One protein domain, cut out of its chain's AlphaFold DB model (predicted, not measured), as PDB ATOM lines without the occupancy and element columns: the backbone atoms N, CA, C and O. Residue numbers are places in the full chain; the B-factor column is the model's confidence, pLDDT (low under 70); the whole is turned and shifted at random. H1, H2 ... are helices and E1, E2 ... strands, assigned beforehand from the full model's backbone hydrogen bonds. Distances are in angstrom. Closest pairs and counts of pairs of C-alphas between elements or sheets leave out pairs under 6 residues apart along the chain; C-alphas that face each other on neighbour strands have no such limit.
ATOM      1  N   TYR A 643      28.016  78.502 -18.208       93.25
ATOM      2  CA  TYR A 643      28.282  79.940 -18.335       93.25
ATOM      3  C   TYR A 643      27.152  80.833 -17.782       93.25
ATOM      4  O   TYR A 643      26.925  81.927 -18.296       93.25
ATOM      5  N   TRP A 644      26.416  80.365 -16.765       89.88
ATOM      6  CA  TRP A 644      25.201  81.005 -16.233       89.88
ATOM      7  C   TRP A 644      24.171  81.370 -17.324       89.88
ATOM      8  O   TRP A 644      23.555  82.431 -17.298       89.88
ATOM      9  N   GLY A 645      24.017  80.504 -18.332       92.00
ATOM     10  CA  GLY A 645      23.086  80.684 -19.453       92.00
ATOM     11  C   GLY A 645      23.608  81.574 -20.590       92.00
ATOM     12  O   GLY A 645      23.114  81.477 -21.716       92.00
ATOM     13  N   PHE A 646      24.641  82.388 -20.356       96.25
ATOM     14  CA  PHE A 646      25.293  83.159 -21.415       96.25
ATOM     15  C   PHE A 646      25.938  82.240 -22.460       96.25
ATOM     16  O   PHE A 646      26.322  81.099 -22.193       96.25
ATOM     17  N   CYS A 647      26.120  82.730 -23.687       97.06
ATOM     18  CA  CYS A 647      26.938  81.992 -24.640       97.06
ATOM     19  C   CYS A 647      28.411  81.978 -24.181       97.06
ATOM     20  O   CYS A 647      28.950  83.014 -23.794       97.06
ATOM     21  N   LYS A 648      29.115  80.843 -24.334       97.19
ATOM     22  CA  LYS A 648      30.580  80.762 -24.135       97.19
ATOM     23  C   LYS A 648      31.332  81.874 -24.882       97.19
ATOM     24  O   LYS A 648      32.315  82.408 -24.373       97.19
ATOM     25  N   GLY A 649      30.865  82.224 -26.083       97.62
ATOM     26  CA  GLY A 649      31.416  83.337 -26.852       97.62
ATOM     27  C   GLY A 649      31.161  84.686 -26.181       97.62
ATOM     28  O   GLY A 649      32.109  85.445 -26.030       97.62
ATOM     29  N   ALA A 650      29.940  84.948 -25.702       97.31
ATOM     30  CA  ALA A 650      29.594  86.169 -24.964       97.31
ATOM     31  C   ALA A 650      30.471  86.372 -23.723       97.31
ATOM     32  O   ALA A 650      30.964  87.474 -23.495       97.31
ATOM     33  N   TRP A 651      30.728  85.301 -22.960       95.62
ATOM     34  CA  TRP A 651      31.673  85.350 -21.844       95.62
ATOM     35  C   TRP A 651      33.094  85.691 -22.316       95.62
ATOM     36  O   TRP A 651      33.716  86.602 -21.781       95.62
ATOM     37  N   ALA A 652      33.587  85.033 -23.369       97.00
ATOM     38  CA  ALA A 652      34.916  85.305 -23.913       97.00
ATOM     39  C   ALA A 652      35.084  86.752 -24.432       97.00
ATOM     40  O   ALA A 652      36.168  87.309 -24.278       97.00
ATOM     41  N   VAL A 653      34.028  87.392 -24.963       97.50
ATOM     42  CA  VAL A 653      34.040  88.824 -25.348       97.50
ATOM     43  C   VAL A 653      34.272  89.754 -24.146       97.50
ATOM     44  O   VAL A 653      34.803  90.848 -24.327       97.50
ATOM     45  N   ARG A 654      33.927  89.339 -22.917       95.06
ATOM     46  CA  ARG A 654      34.208  90.119 -21.693       95.06
ATOM     47  C   ARG A 654      35.687  90.097 -21.296       95.06
ATOM     48  O   ARG A 654      36.117  90.990 -20.581       95.06
ATOM     49  N   GLU A 655      36.454  89.101 -21.747       94.56
ATOM     50  CA  GLU A 655      37.912  89.064 -21.564       94.56
ATOM     51  C   GLU A 655      38.663  89.722 -22.726       94.56
ATOM     52  O   GLU A 655      39.632  90.440 -22.507       94.56
ATOM     53  N   ASP A 656      38.269  89.406 -23.962       96.50
ATOM     54  CA  ASP A 656      38.836  89.953 -25.195       96.50
ATOM     55  C   ASP A 656      37.846  89.718 -26.346       96.50
ATOM     56  O   ASP A 656      37.438  88.590 -26.645       96.50
ATOM     57  N   ILE A 708      26.439 104.154 -31.332       97.81
ATOM     58  CA  ILE A 708      25.541 104.242 -30.180       97.81
ATOM     59  C   ILE A 708      24.093 104.112 -30.664       97.81
ATOM     60  O   ILE A 708      23.637 104.875 -31.514       97.81
ATOM     61  N   LYS A 709      23.372 103.144 -30.103       97.38
ATOM     62  CA  LYS A 709      21.947 102.874 -30.330       97.38
ATOM     63  C   LYS A 709      21.163 103.311 -29.091       97.38
ATOM     64  O   LYS A 709      21.738 103.398 -28.009       97.38
ATOM     65  N   LEU A 710      19.883 103.624 -29.261       97.56
ATOM     66  CA  LEU A 710      18.997 104.134 -28.212       97.56
ATOM     67  C   LEU A 710      17.829 103.160 -28.032       97.56
ATOM     68  O   LEU A 710      17.191 102.808 -29.022       97.56
ATOM     69  N   SER A 711      17.566 102.734 -26.798       97.44
ATOM     70  CA  SER A 711      16.387 101.936 -26.444       97.44
ATOM     71  C   SER A 711      15.152 102.818 -26.237       97.44
ATOM     72  O   SER A 711      15.258 104.026 -26.011       97.44
ATOM     73  N   GLN A 712      13.970 102.207 -26.208       95.25
ATOM     74  CA  GLN A 712      12.715 102.855 -25.815       95.25
ATOM     75  C   GLN A 712      12.762 103.356 -24.360       95.25
ATOM     76  O   GLN A 712      12.144 104.365 -24.031       95.25
ATOM     77  N   SER A 713      13.556 102.706 -23.500       95.50
ATOM     78  CA  SER A 713      13.852 103.167 -22.132       95.50
ATOM     79  C   SER A 713      14.868 104.320 -22.050       95.50
ATOM     80  O   SER A 713      15.265 104.706 -20.952       95.50
ATOM     81  N   GLY A 714      15.321 104.867 -23.185       95.88
ATOM     82  CA  GLY A 714      16.286 105.967 -23.242       95.88
ATOM     83  C   GLY A 714      17.731 105.576 -22.895       95.88
ATOM     84  O   GLY A 714      18.597 106.446 -22.798       95.88
ATOM     85  N   ILE A 715      18.016 104.280 -22.728       97.75
ATOM     86  CA  ILE A 715      19.369 103.762 -22.516       97.75
ATOM     87  C   ILE A 715      20.128 103.782 -23.839       97.75
ATOM     88  O   ILE A 715      19.636 103.344 -24.879       97.75
ATOM     89  N   ARG A 716      21.367 104.261 -23.789       98.00
ATOM     90  CA  ARG A 716      22.281 104.326 -24.927       98.00
ATOM     91  C   ARG A 716      23.266 103.168 -24.845       98.00
ATOM     92  O   ARG A 716      23.830 102.916 -23.790       98.00
ATOM     93  N   TYR A 717      23.478 102.428 -25.923       98.44
ATOM     94  CA  TYR A 717      24.312 101.221 -25.893       98.44
ATOM     95  C   TYR A 717      25.024 100.983 -27.221       98.44
ATOM     96  O   TYR A 717      24.512 101.319 -28.288       98.44
ATOM     97  N   ARG A 718      26.209 100.374 -27.167       98.12
ATOM     98  CA  ARG A 718      26.964  99.947 -28.354       98.12
ATOM     99  C   ARG A 718      26.721  98.463 -28.626       98.12
ATOM    100  O   ARG A 718      26.344  97.710 -27.726       98.12
ATOM    101  N   TRP A 719      26.933  97.990 -29.859       97.56
ATOM    102  CA  TRP A 719      26.651  96.578 -30.190       97.56
ATOM    103  C   TRP A 719      27.526  95.594 -29.386       97.56
ATOM    104  O   TRP A 719      27.095  94.479 -29.091       97.56
ATOM    105  N   ILE A 720      28.712  96.023 -28.941       97.94
ATOM    106  CA  ILE A 720      29.590  95.238 -28.064       97.94
ATOM    107  C   ILE A 720      28.923  94.841 -26.729       97.94
ATOM    108  O   ILE A 720      29.171  93.737 -26.238       97.94
ATOM    109  N   PHE A 721      28.002  95.649 -26.187       98.31
ATOM    110  CA  PHE A 721      27.207  95.287 -25.005       98.31
ATOM    111  C   PHE A 721      26.325  94.059 -25.276       98.31
ATOM    112  O   PHE A 721      26.323  93.104 -24.498       98.31
ATOM    113  N   LEU A 722      25.651  94.035 -26.433       97.88
ATOM    114  CA  LEU A 722      24.849  92.892 -26.882       97.88
ATOM    115  C   LEU A 722      25.724  91.654 -27.140       97.88
ATOM    116  O   LEU A 722      25.353  90.531 -26.794       97.88
ATOM    117  N   ALA A 723      26.935  91.848 -27.670       97.88
ATOM    118  CA  ALA A 723      27.907  90.769 -27.815       97.88
ATOM    119  C   ALA A 723      28.351  90.183 -26.460       97.88
ATOM    120  O   ALA A 723      28.526  88.969 -26.372       97.88
ATOM    121  N   LYS A 724      28.463  90.998 -25.401       98.00
ATOM    122  CA  LYS A 724      28.783  90.569 -24.024       98.00
ATOM    123  C   LYS A 724      27.591  89.942 -23.277       98.00
ATOM    124  O   LYS A 724      27.814  89.203 -22.310       98.00
ATOM    125  N   SER A 725      26.351  90.198 -23.709       97.75
ATOM    126  CA  SER A 725      25.112  89.752 -23.043       97.75
ATOM    127  C   SER A 725      24.385  88.571 -23.705       97.75
ATOM    128  O   SER A 725      23.541  87.951 -23.056       97.75
ATOM    129  N   HIS A 726      24.681  88.221 -24.962       97.62
ATOM    130  CA  HIS A 726      23.880  87.234 -25.699       97.62
ATOM    131  C   HIS A 726      23.902  85.800 -25.123       97.62
ATOM    132  O   HIS A 726      24.932  85.243 -24.723       97.62
ATOM    133  N   VAL A 727      22.732  85.167 -25.155       96.50
ATOM    134  CA  VAL A 727      22.481  83.765 -24.794       96.50
ATOM    135  C   VAL A 727      22.647  82.877 -26.034       96.50
ATOM    136  O   VAL A 727      22.481  83.316 -27.176       96.50
ATOM    137  N   LYS A 728      23.010  81.601 -25.850       94.81
ATOM    138  CA  LYS A 728      23.128  80.655 -26.973       94.81
ATOM    139  C   LYS A 728      21.736  80.218 -27.456       94.81
ATOM    140  O   LYS A 728      21.195  79.236 -26.954       94.81
ATOM    141  N   LYS A 729      21.188  80.903 -28.467       88.69
ATOM    142  CA  LYS A 729      19.913  80.527 -29.106       88.69
ATOM    143  C   LYS A 729      19.945  79.069 -29.599       88.69
ATOM    144  O   LYS A 729      20.922  78.637 -30.220       88.69
ATOM    145  N   LYS A 730      18.882  78.305 -29.320       85.38
ATOM    146  CA  LYS A 730      18.677  76.948 -29.857       85.38
ATOM    147  C   LYS A 730      18.288  77.067 -31.336       85.38
ATOM    148  O   LYS A 730      17.548  77.969 -31.713       85.38
ATOM    149  N   SER A 731      18.828  76.202 -32.190       69.31
ATOM    150  CA  SER A 731      18.977  76.456 -33.634       69.31
ATOM    151  C   SER A 731      17.722  76.250 -34.502       69.31
ATOM    152  O   SER A 731      17.856  75.816 -35.641       69.31
ATOM    153  N   MET A 732      16.517  76.514 -33.984       65.62
ATOM    154  CA  MET A 732      15.257  76.355 -34.735       65.62
ATOM    155  C   MET A 732      14.519  77.678 -34.990       65.62
ATOM    156  O   MET A 732      13.867  77.812 -36.021       65.62
ATOM    157  N   ASP A 733      14.682  78.682 -34.126       58.97
ATOM    158  CA  ASP A 733      13.975  79.965 -34.235       58.97
ATOM    159  C   ASP A 733      14.862  81.039 -34.876       58.97
ATOM    160  O   ASP A 733      15.400  81.926 -34.205       58.97
ATOM    161  N   ALA A 734      15.052  80.936 -36.193       56.16
ATOM    162  CA  ALA A 734      15.928  81.828 -36.955       56.16
ATOM    163  C   ALA A 734      15.445  83.294 -36.999       56.16
ATOM    164  O   ALA A 734      16.277  84.194 -37.046       56.16
ATOM    165  N   THR A 735      14.129  83.524 -36.960       58.78
ATOM    166  CA  THR A 735      13.496  84.812 -37.306       58.78
ATOM    167  C   THR A 735      13.474  85.843 -36.173       58.78
ATOM    168  O   THR A 735      13.584  87.036 -36.428       58.78
ATOM    169  N   GLY A 736      13.302  85.404 -34.921       62.31
ATOM    170  CA  GLY A 736      13.112  86.324 -33.789       62.31
ATOM    171  C   GLY A 736      14.398  87.004 -33.308       62.31
ATOM    172  O   GLY A 736      15.500  86.490 -33.525       62.31
ATOM    173  N   GLU A 737      14.240  88.096 -32.559       80.88
ATOM    174  CA  GLU A 737      15.335  88.832 -31.913       80.88
ATOM    175  C   GLU A 737      16.270  87.945 -31.061       80.88
ATOM    176  O   GLU A 737      15.991  86.780 -30.741       80.88
ATOM    177  N   GLY A 738      17.425  88.506 -30.693       91.19
ATOM    178  CA  GLY A 738      18.374  87.847 -29.802       91.19
ATOM    179  C   GLY A 738      17.790  87.602 -28.408       91.19
ATOM    180  O   GLY A 738      17.049  88.423 -27.872       91.19
ATOM    181  N   SER A 739      18.160  86.476 -27.803       95.62
ATOM    182  CA  SER A 739      17.975  86.248 -26.369       95.62
ATOM    183  C   SER A 739      19.210  86.766 -25.628       95.62
ATOM    184  O   SER A 739      20.336  86.451 -26.028       95.62
ATOM    185  N   PHE A 740      19.027  87.528 -24.553       97.50
ATOM    186  CA  PHE A 740      20.112  88.175 -23.811       97.50
ATOM    187  C   PHE A 740      19.954  87.990 -22.298       97.50
ATOM    188  O   PHE A 740      18.839  87.943 -21.791       97.50
ATOM    189  N   GLY A 741      21.066  87.916 -21.567       96.88
ATOM    190  CA  GLY A 741      21.081  87.981 -20.104       96.88
ATOM    191  C   GLY A 741      21.563  89.347 -19.609       96.88
ATOM    192  O   GLY A 741      22.399  89.993 -20.243       96.88
ATOM    193  N   CYS A 742      21.087  89.789 -18.451       97.56
ATOM    194  CA  CYS A 742      21.580  90.995 -17.810       97.56
ATOM    195  C   CYS A 742      22.993  90.788 -17.245       97.56
ATOM    196  O   CYS A 742      23.207  90.089 -16.249       97.56
ATOM    197  N   ILE A 743      23.986  91.434 -17.868       96.62
ATOM    198  CA  ILE A 743      25.374  91.383 -17.383       96.62
ATOM    199  C   ILE A 743      25.537  92.097 -16.034       96.62
ATOM    200  O   ILE A 743      26.452  91.774 -15.287       96.62
ATOM    201  N   LEU A 744      24.640  93.031 -15.701       96.56
ATOM    202  CA  LEU A 744      24.672  93.787 -14.450       96.56
ATOM    203  C   LEU A 744      24.202  92.923 -13.267       96.56
ATOM    204  O   LEU A 744      24.903  92.893 -12.259       96.56
ATOM    205  N   CYS A 745      23.141  92.116 -13.418       95.69
ATOM    206  CA  CYS A 745      22.816  91.029 -12.479       95.69
ATOM    207  C   CYS A 745      24.018  90.096 -12.272       95.69
ATOM    208  O   CYS A 745      24.452  89.889 -11.143       95.69
ATOM    209  N   CYS A 746      24.622  89.635 -13.373       93.75
ATOM    210  CA  CYS A 746      25.803  88.767 -13.370       93.75
ATOM    211  C   CYS A 746      27.038  89.382 -12.673       93.75
ATOM    212  O   CYS A 746      27.922  88.635 -12.263       93.75
ATOM    213  N   PHE A 747      27.134  90.711 -12.545       93.62
ATOM    214  CA  PHE A 747      28.202  91.393 -11.798       93.62
ATOM    215  C   PHE A 747      27.805  91.791 -10.364       93.62
ATOM    216  O   PHE A 747      28.691  92.149  -9.586       93.62
ATOM    217  N   GLN A 748      26.512  91.738 -10.030       93.50
ATOM    218  CA  GLN A 748      25.952  91.840  -8.674       93.50
ATOM    219  C   GLN A 748      25.793  90.457  -8.005       93.50
ATOM    220  O   GLN A 748      25.131  90.357  -6.975       93.50
ATOM    221  N   ASP A 749      26.319  89.393  -8.623       91.31
ATOM    222  CA  ASP A 749      26.145  87.983  -8.236       91.31
ATOM    223  C   ASP A 749      24.662  87.552  -8.094       91.31
ATOM    224  O   ASP A 749      24.332  86.553  -7.454       91.31
ATOM    225  N   ARG A 750      23.751  88.288  -8.752       90.31
ATOM    226  CA  ARG A 750      22.315  87.986  -8.882       90.31
ATOM    227  C   ARG A 750      22.096  87.123 -10.131       90.31
ATOM    228  O   ARG A 750      22.671  87.396 -11.185       90.31
ATOM    229  N   VAL A 751      21.241  86.101 -10.040       88.69
ATOM    230  CA  VAL A 751      20.870  85.269 -11.202       88.69
ATOM    231  C   VAL A 751      20.251  86.159 -12.284       88.69
ATOM    232  O   VAL A 751      19.345  86.942 -12.005       88.69
ATOM    233  N   SER A 752      20.749  86.051 -13.515       93.38
ATOM    234  CA  SER A 752      20.143  86.715 -14.670       93.38
ATOM    235  C   SER A 752      19.012  85.859 -15.225       93.38
ATOM    236  O   SER A 752      19.230  84.693 -15.551       93.38
ATOM    237  N   GLU A 753      17.846  86.459 -15.452       94.31
ATOM    238  CA  GLU A 753      16.853  85.869 -16.353       94.31
ATOM    239  C   GLU A 753      17.322  85.977 -17.816       94.31
ATOM    240  O   GLU A 753      18.347  86.600 -18.123       94.31
ATOM    241  N   VAL A 754      16.569  85.358 -18.729       95.25
ATOM    242  CA  VAL A 754      16.788  85.457 -20.175       95.25
ATOM    243  C   VAL A 754      15.707  86.346 -20.775       95.25
ATOM    244  O   VAL A 754      14.536  85.977 -20.819       95.25
ATOM    245  N   TYR A 755      16.120  87.508 -21.266       95.81
ATOM    246  CA  TYR A 755      15.270  88.489 -21.924       95.81
ATOM    247  C   TYR A 755      15.199  88.182 -23.421       95.81
ATOM    248  O   TYR A 755      16.227  88.029 -24.088       95.81
ATOM    249  N   CYS A 756      13.983  88.075 -23.955       93.62
ATOM    250  CA  CYS A 756      13.744  87.986 -25.391       93.62
ATOM    251  C   CYS A 756      13.694  89.399 -25.972       93.62
ATOM    252  O   CYS A 756      12.804  90.174 -25.632       93.62
ATOM    253  N   GLY A 757      14.651  89.717 -26.842       94.81
ATOM    254  CA  GLY A 757      14.782  91.030 -27.457       94.81
ATOM    255  C   GLY A 757      15.618  92.028 -26.660       94.81
ATOM    256  O   GLY A 757      15.923  91.836 -25.478       94.81
ATOM    257  N   VAL A 758      16.035  93.101 -27.336       96.94
ATOM    258  CA  VAL A 758      16.912  94.125 -26.733       96.94
ATOM    259  C   VAL A 758      16.133  94.999 -25.751       96.94
ATOM    260  O   VAL A 758      16.602  95.245 -24.641       96.94
ATOM    261  N   GLU A 759      14.919  95.407 -26.112       96.75
ATOM    262  CA  GLU A 759      14.101  96.305 -25.289       96.75
ATOM    263  C   GLU A 759      13.682  95.671 -23.959       96.75
ATOM    264  O   GLU A 759      13.662  96.349 -22.934       96.75
ATOM    265  N   ALA A 760      13.438  94.357 -23.916       96.69
ATOM    266  CA  ALA A 760      13.171  93.645 -22.665       96.69
ATOM    267  C   ALA A 760      14.366  93.729 -21.691       96.69
ATOM    268  O   ALA A 760      14.181  94.011 -20.505       96.69
ATOM    269  N   LEU A 761      15.596  93.566 -22.198       98.00
ATOM    270  CA  LEU A 761      16.819  93.738 -21.412       98.00
ATOM    271  C   LEU A 761      16.997  95.196 -20.954       98.00
ATOM    272  O   LEU A 761      17.294  95.441 -19.787       98.00
ATOM    273  N   MET A 762      16.811  96.171 -21.848       98.00
ATOM    274  CA  MET A 762      17.023  97.589 -21.527       98.00
ATOM    275  C   MET A 762      15.960  98.141 -20.564       98.00
ATOM    276  O   MET A 762      16.276  98.971 -19.712       98.00
ATOM    277  N   ASN A 763      14.721  97.647 -20.626       96.88
ATOM    278  CA  ASN A 763      13.680  97.944 -19.640       96.88
ATOM    279  C   ASN A 763      14.013  97.341 -18.265       96.88
ATOM    280  O   ASN A 763      13.906  98.030 -17.252       96.88
ATOM    281  N   HIS A 764      14.491  96.093 -18.213       97.44
ATOM    282  CA  HIS A 764      14.975  95.493 -16.966       97.44
ATOM    283  C   HIS A 764      16.128  96.307 -16.346       97.44
ATOM    284  O   HIS A 764      16.097  96.596 -15.149       97.44
ATOM    285  N   ILE A 765      17.107  96.747 -17.145       97.62
ATOM    286  CA  ILE A 765      18.233  97.561 -16.654       97.62
ATOM    287  C   ILE A 765      17.751  98.906 -16.095       97.62
ATOM    288  O   ILE A 765      18.187  99.297 -15.008       97.62
ATOM    289  N   ALA A 766      16.829  99.576 -16.796       96.19
ATOM    290  CA  ALA A 766      16.232 100.834 -16.354       96.19
ATOM    291  C   ALA A 766      15.493 100.690 -15.008       96.19
ATOM    292  O   ALA A 766      15.638 101.537 -14.128       96.19
ATOM    293  N   LEU A 767      14.734  99.605 -14.825       95.50
ATOM    294  CA  LEU A 767      13.914  99.386 -13.631       95.50
ATOM    295  C   LEU A 767      14.696  98.837 -12.425       95.50
ATOM    296  O   LEU A 767      14.375  99.187 -11.292       95.50
ATOM    297  N   VAL A 768      15.690  97.968 -12.646       96.25
ATOM    298  CA  VAL A 768      16.350  97.200 -11.569       96.25
ATOM    299  C   VAL A 768      17.713  97.767 -11.174       96.25
ATOM    300  O   VAL A 768      18.079  97.696 -10.003       96.25
ATOM    301  N   HIS A 769      18.483  98.333 -12.110       96.19
ATOM    302  CA  HIS A 769      19.873  98.712 -11.829       96.19
ATOM    303  C   HIS A 769      20.121 100.216 -11.683       96.19
ATOM    304  O   HIS A 769      21.099 100.569 -11.029       96.19
ATOM    305  N   VAL A 770      19.267 101.104 -12.209       94.12
ATOM    306  CA  VAL A 770      19.486 102.570 -12.143       94.12
ATOM    307  C   VAL A 770      19.704 103.073 -10.710       94.12
ATOM    308  O   VAL A 770      20.595 103.887 -10.486       94.12
ATOM    309  N   GLY A 771      18.936 102.565  -9.738       90.25
ATOM    310  CA  GLY A 771      19.043 102.968  -8.329       90.25
ATOM    311  C   GLY A 771      20.096 102.224  -7.494       90.25
ATOM    312  O   GLY A 771      20.459 102.708  -6.427       90.25
ATOM    313  N   GLU A 772      20.595 101.063  -7.944       88.25
ATOM    314  CA  GLU A 772      21.418 100.144  -7.127       88.25
ATOM    315  C   GLU A 772      22.768  99.753  -7.777       88.25
ATOM    316  O   GLU A 772      23.403  98.766  -7.385       88.25
ATOM    317  N   MET A 773      23.244 100.479  -8.797       94.56
ATOM    318  CA  MET A 773      24.487 100.108  -9.489       94.56
ATOM    319  C   MET A 773      25.747 100.526  -8.713       94.56
ATOM    320  O   MET A 773      26.226 101.659  -8.814       94.56
ATOM    321  N   SER A 774      26.338  99.580  -7.977       96.31
ATOM    322  CA  SER A 774      27.628  99.791  -7.311       96.31
ATOM    323  C   SER A 774      28.727 100.173  -8.311       96.31
ATOM    324  O   SER A 774      28.717  99.776  -9.479       96.31
ATOM    325  N   GLU A 775      29.713 100.952  -7.867       96.31
ATOM    326  CA  GLU A 775      30.774 101.422  -8.763       96.31
ATOM    327  C   GLU A 775      31.610 100.275  -9.350       96.31
ATOM    328  O   GLU A 775      31.997 100.326 -10.517       96.31
ATOM    329  N   GLN A 776      31.830  99.199  -8.590       96.31
ATOM    330  CA  GLN A 776      32.539  98.029  -9.105       96.31
ATOM    331  C   GLN A 776      31.778  97.377 -10.273       96.31
ATOM    332  O   GLN A 776      32.408  96.942 -11.235       96.31
ATOM    333  N   VAL A 777      30.440  97.350 -10.226       96.25
ATOM    334  CA  VAL A 777      29.591  96.888 -11.337       96.25
ATOM    335  C   VAL A 777      29.683  97.850 -12.520       96.25
ATOM    336  O   VAL A 777      29.893  97.389 -13.639       96.25
ATOM    337  N   ARG A 778      29.621  99.171 -12.281       96.69
ATOM    338  CA  ARG A 778      29.784 100.192 -13.334       96.69
ATOM    339  C   ARG A 778      31.102 100.023 -14.097       96.69
ATOM    340  O   ARG A 778      31.083  99.887 -15.317       96.69
ATOM    341  N   ARG A 779      32.229  99.931 -13.377       97.19
ATOM    342  CA  ARG A 779      33.566  99.725 -13.965       97.19
ATOM    343  C   ARG A 779      33.685  98.370 -14.690       97.19
ATOM    344  O   ARG A 779      34.198  98.330 -15.800       97.19
ATOM    345  N   LYS A 780      33.176  97.267 -14.113       95.50
ATOM    346  CA  LYS A 780      33.180  95.921 -14.744       95.50
ATOM    347  C   LYS A 780      32.359  95.852 -16.042       95.50
ATOM    348  O   LYS A 780      32.689  95.060 -16.922       95.50
ATOM    349  N   ALA A 781      31.285  96.633 -16.139       96.44
ATOM    350  CA  ALA A 781      30.354  96.636 -17.268       96.44
ATOM    351  C   ALA A 781      30.622  97.738 -18.307       96.44
ATOM    352  O   ALA A 781      29.786  97.926 -19.185       96.44
ATOM    353  N   ASN A 782      31.723  98.490 -18.162       97.56
ATOM    354  CA  ASN A 782      32.020  99.706 -18.926       97.56
ATOM    355  C   ASN A 782      30.784 100.626 -19.052       97.56
ATOM    356  O   ASN A 782      30.348 100.984 -20.148       97.56
ATOM    357  N   CYS A 783      30.149 100.889 -17.902       97.94
ATOM    358  CA  CYS A 783      28.831 101.506 -17.796       97.94
ATOM    359  C   CYS A 783      28.913 102.929 -17.227       97.94
ATOM    360  O   CYS A 783      29.254 103.124 -16.054       97.94
ATOM    361  N   ILE A 784      28.528 103.915 -18.040       97.81
ATOM    362  CA  ILE A 784      28.381 105.314 -17.621       97.81
ATOM    363  C   ILE A 784      26.942 105.526 -17.136       97.81
ATOM    364  O   ILE A 784      26.001 105.402 -17.915       97.81
ATOM    365  N   LEU A 785      26.768 105.869 -15.859       96.44
ATOM    366  CA  LEU A 785      25.468 106.108 -15.219       96.44
ATOM    367  C   LEU A 785      25.328 107.592 -14.854       96.44
ATOM    368  O   LEU A 785      26.253 108.166 -14.283       96.44
ATOM    369  N   GLY A 786      24.172 108.192 -15.141       95.06
ATOM    370  CA  GLY A 786      23.813 109.547 -14.701       95.06
ATOM    371  C   GLY A 786      24.223 110.696 -15.626       95.06
ATOM    372  O   GLY A 786      23.619 111.757 -15.550       95.06
ATOM    373  N   VAL A 787      25.170 110.484 -16.542       95.31
ATOM    374  CA  VAL A 787      25.626 111.488 -17.524       95.31
ATOM    375  C   VAL A 787      25.302 111.012 -18.940       95.31
ATOM    376  O   VAL A 787      25.353 109.816 -19.213       95.31
ATOM    377  N   VAL A 788      24.976 111.929 -19.855       96.50
ATOM    378  CA  VAL A 788      24.784 111.636 -21.286       96.50
ATOM    379  C   VAL A 788      26.156 111.615 -21.973       96.50
ATOM    380  O   VAL A 788      26.730 112.668 -22.220       96.50
ATOM    381  N   ALA A 789      26.688 110.426 -22.266       96.88
ATOM    382  CA  ALA A 789      28.029 110.264 -22.845       96.88
ATOM    383  C   ALA A 789      28.147 110.803 -24.290       96.88
ATOM    384  O   ALA A 789      27.168 110.789 -25.047       96.88
ATOM    385  N   GLY A 790      29.333 111.240 -24.706       96.19
ATOM    386  CA  GLY A 790      29.634 111.652 -26.079       96.19
ATOM    387  C   GLY A 790      29.620 110.490 -27.084       96.19
ATOM    388  O   GLY A 790      29.290 109.354 -26.752       96.19
ATOM    389  N   SER A 791      29.990 110.765 -28.338       95.25
ATOM    390  CA  SER A 791      30.376 109.713 -29.296       95.25
ATOM    391  C   SER A 791      31.719 109.074 -28.931       95.25
ATOM    392  O   SER A 791      31.927 107.887 -29.186       95.25
ATOM    393  N   ASP A 792      32.594 109.861 -28.307       95.88
ATOM    394  CA  ASP A 792      34.031 109.588 -28.214       95.88
ATOM    395  C   ASP A 792      34.434 108.975 -26.855       95.88
ATOM    396  O   ASP A 792      35.554 108.492 -26.702       95.88
ATOM    397  N   ASP A 793      33.512 108.952 -25.885       97.06
ATOM    398  CA  ASP A 793      33.682 108.280 -24.591       97.06
ATOM    399  C   ASP A 793      33.742 106.754 -24.775       97.06
ATOM    400  O   ASP A 793      32.920 106.181 -25.492       97.06
ATOM    401  N   ASP A 794      34.646 106.059 -24.082       96.25
ATOM    402  CA  ASP A 794      34.663 104.588 -24.055       96.25
ATOM    403  C   ASP A 794      33.556 104.061 -23.121       96.25
ATOM    404  O   ASP A 794      33.625 104.229 -21.903       96.25
ATOM    405  N   PHE A 795      32.510 103.446 -23.690       97.81
ATOM    406  CA  PHE A 795      31.457 102.764 -22.933       97.81
ATOM    407  C   PHE A 795      30.803 101.616 -23.718       97.81
ATOM    408  O   PHE A 795      30.549 101.716 -24.918       97.81
ATOM    409  N   ASP A 796      30.434 100.536 -23.021       98.12
ATOM    410  CA  ASP A 796      29.536  99.506 -23.568       98.12
ATOM    411  C   ASP A 796      28.077  99.998 -23.535       98.12
ATOM    412  O   ASP A 796      27.313  99.837 -24.493       98.12
ATOM    413  N   ILE A 797      27.693 100.588 -22.398       98.31
ATOM    414  CA  ILE A 797      26.340 101.041 -22.070       98.31
ATOM    415  C   ILE A 797      26.382 102.377 -21.310       98.31
ATOM    416  O   ILE A 797      27.227 102.615 -20.450       98.31
ATOM    417  N   ASN A 798      25.457 103.267 -21.639       98.19
ATOM    418  CA  ASN A 798      25.268 104.579 -21.051       98.19
ATOM    419  C   ASN A 798      23.809 104.698 -20.598       98.19
ATOM    420  O   ASN A 798      22.880 104.626 -21.402       98.19
ATOM    421  N   VAL A 799      23.611 104.859 -19.294       97.38
ATOM    422  CA  VAL A 799      22.303 104.917 -18.644       97.38
ATOM    423  C   VAL A 799      22.102 106.349 -18.132       97.38
ATOM    424  O   VAL A 799      22.482 106.657 -16.997       97.38
ATOM    425  N   PRO A 800      21.589 107.269 -18.970       95.69
ATOM    426  CA  PRO A 800      21.319 108.637 -18.547       95.69
ATOM    427  C   PRO A 800      20.202 108.649 -17.501       95.69
ATOM    428  O   PRO A 800      19.149 108.035 -17.678       95.69
TER     429      PRO A 800
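What this domain is: This is residues 643 to 656 and 708 to 800 of the 811 residues of an uncharacterized protein of Setosphaeria turcica (strain 28A) (UniProt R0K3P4). Two small two-stranded sheets, E1 with E2 and E3 with E4, lie apart from each other, with H2 and H4 between them, each reaching both sheets. H1 packs on H2, H5 packs on E3, and the loop of residues 726 to 738 reaches out to make one end of the longest axis. The printed part has 107 residues with five named helices and four named strands, in the order H1 H2 E1 H3 E2 H4 H5 E3 E4; E1 and E2 are antiparallel, E3 and E4 parallel. The class is mixed, helices and strands, though only 49 residues are in named elements. The whole is compact, with a radius of gyration of the C-alphas of 13.2 A and spans of 40 by 27 by 27 A.

How they stand to each other: H1, residues 648 to 655, and H2, residues 719 to 725, touch, closest at the C-alphas of Ala 650 and Lys 724, 4.6 A apart, at a steep tilt of 65 degrees, opposite ways. E1, residues 739 to 741, and E2, residues 754 to 756, are antiparallel neighbours at 143 degrees; N 740 and O 755 are 2.9 A apart, within hydrogen-bond range. The closest C-alphas of H2 and E1 are those of Ser 725 and Gly 741, 5.3 A apart. H4, residues 758 to 768, comes closest to E2 at the C-alphas of Tyr 755 and Leu 761, 5.5 A apart. H3, residues 743 to 747, and H5, residues 775 to 780, only just touch, with 3 pairs of C-alphas within 8 A, the closest those of Phe 747 and Val 777 at 5.7 A. H4 and H5 are apart. E3, residues 783 to 785, and E4, residues 797 to 799, are parallel neighbours at 11 degrees; N 799 and O 784 are 2.8 A apart, within hydrogen-bond range. Residues 716 to 717 pair antiparallel with residues 797 to 798 of E4. Every O i to N i+4 pair is within hydrogen-bond range in H2, H3, H4 and H5, and 2 of 4 in H1.

Where its parts are: H1 begins at C-alpha 648, (30.580, 80.762, -24.135), and is 11.4 A long. H2 measures 10.0 A. H4, the longest helix, runs 15.5 A from C-alpha 758 at (16.912, 94.125, -26.733). H5 measures 8.5 A, and E4 ends at C-alpha 799, (22.303, 104.917, -18.644).

The domain as a whole: The two C-alphas farthest apart, those of Met 732 and Val 787, are 40.5 A apart. Residues 657 to 707 are not printed, and C-alphas 656 and 708 are 20.1 A apart across this cut. The links H2 to E1 and E3 to E4 are long. The mean pLDDT of the printed part is 93.8; residues 731 to 736 are under 70.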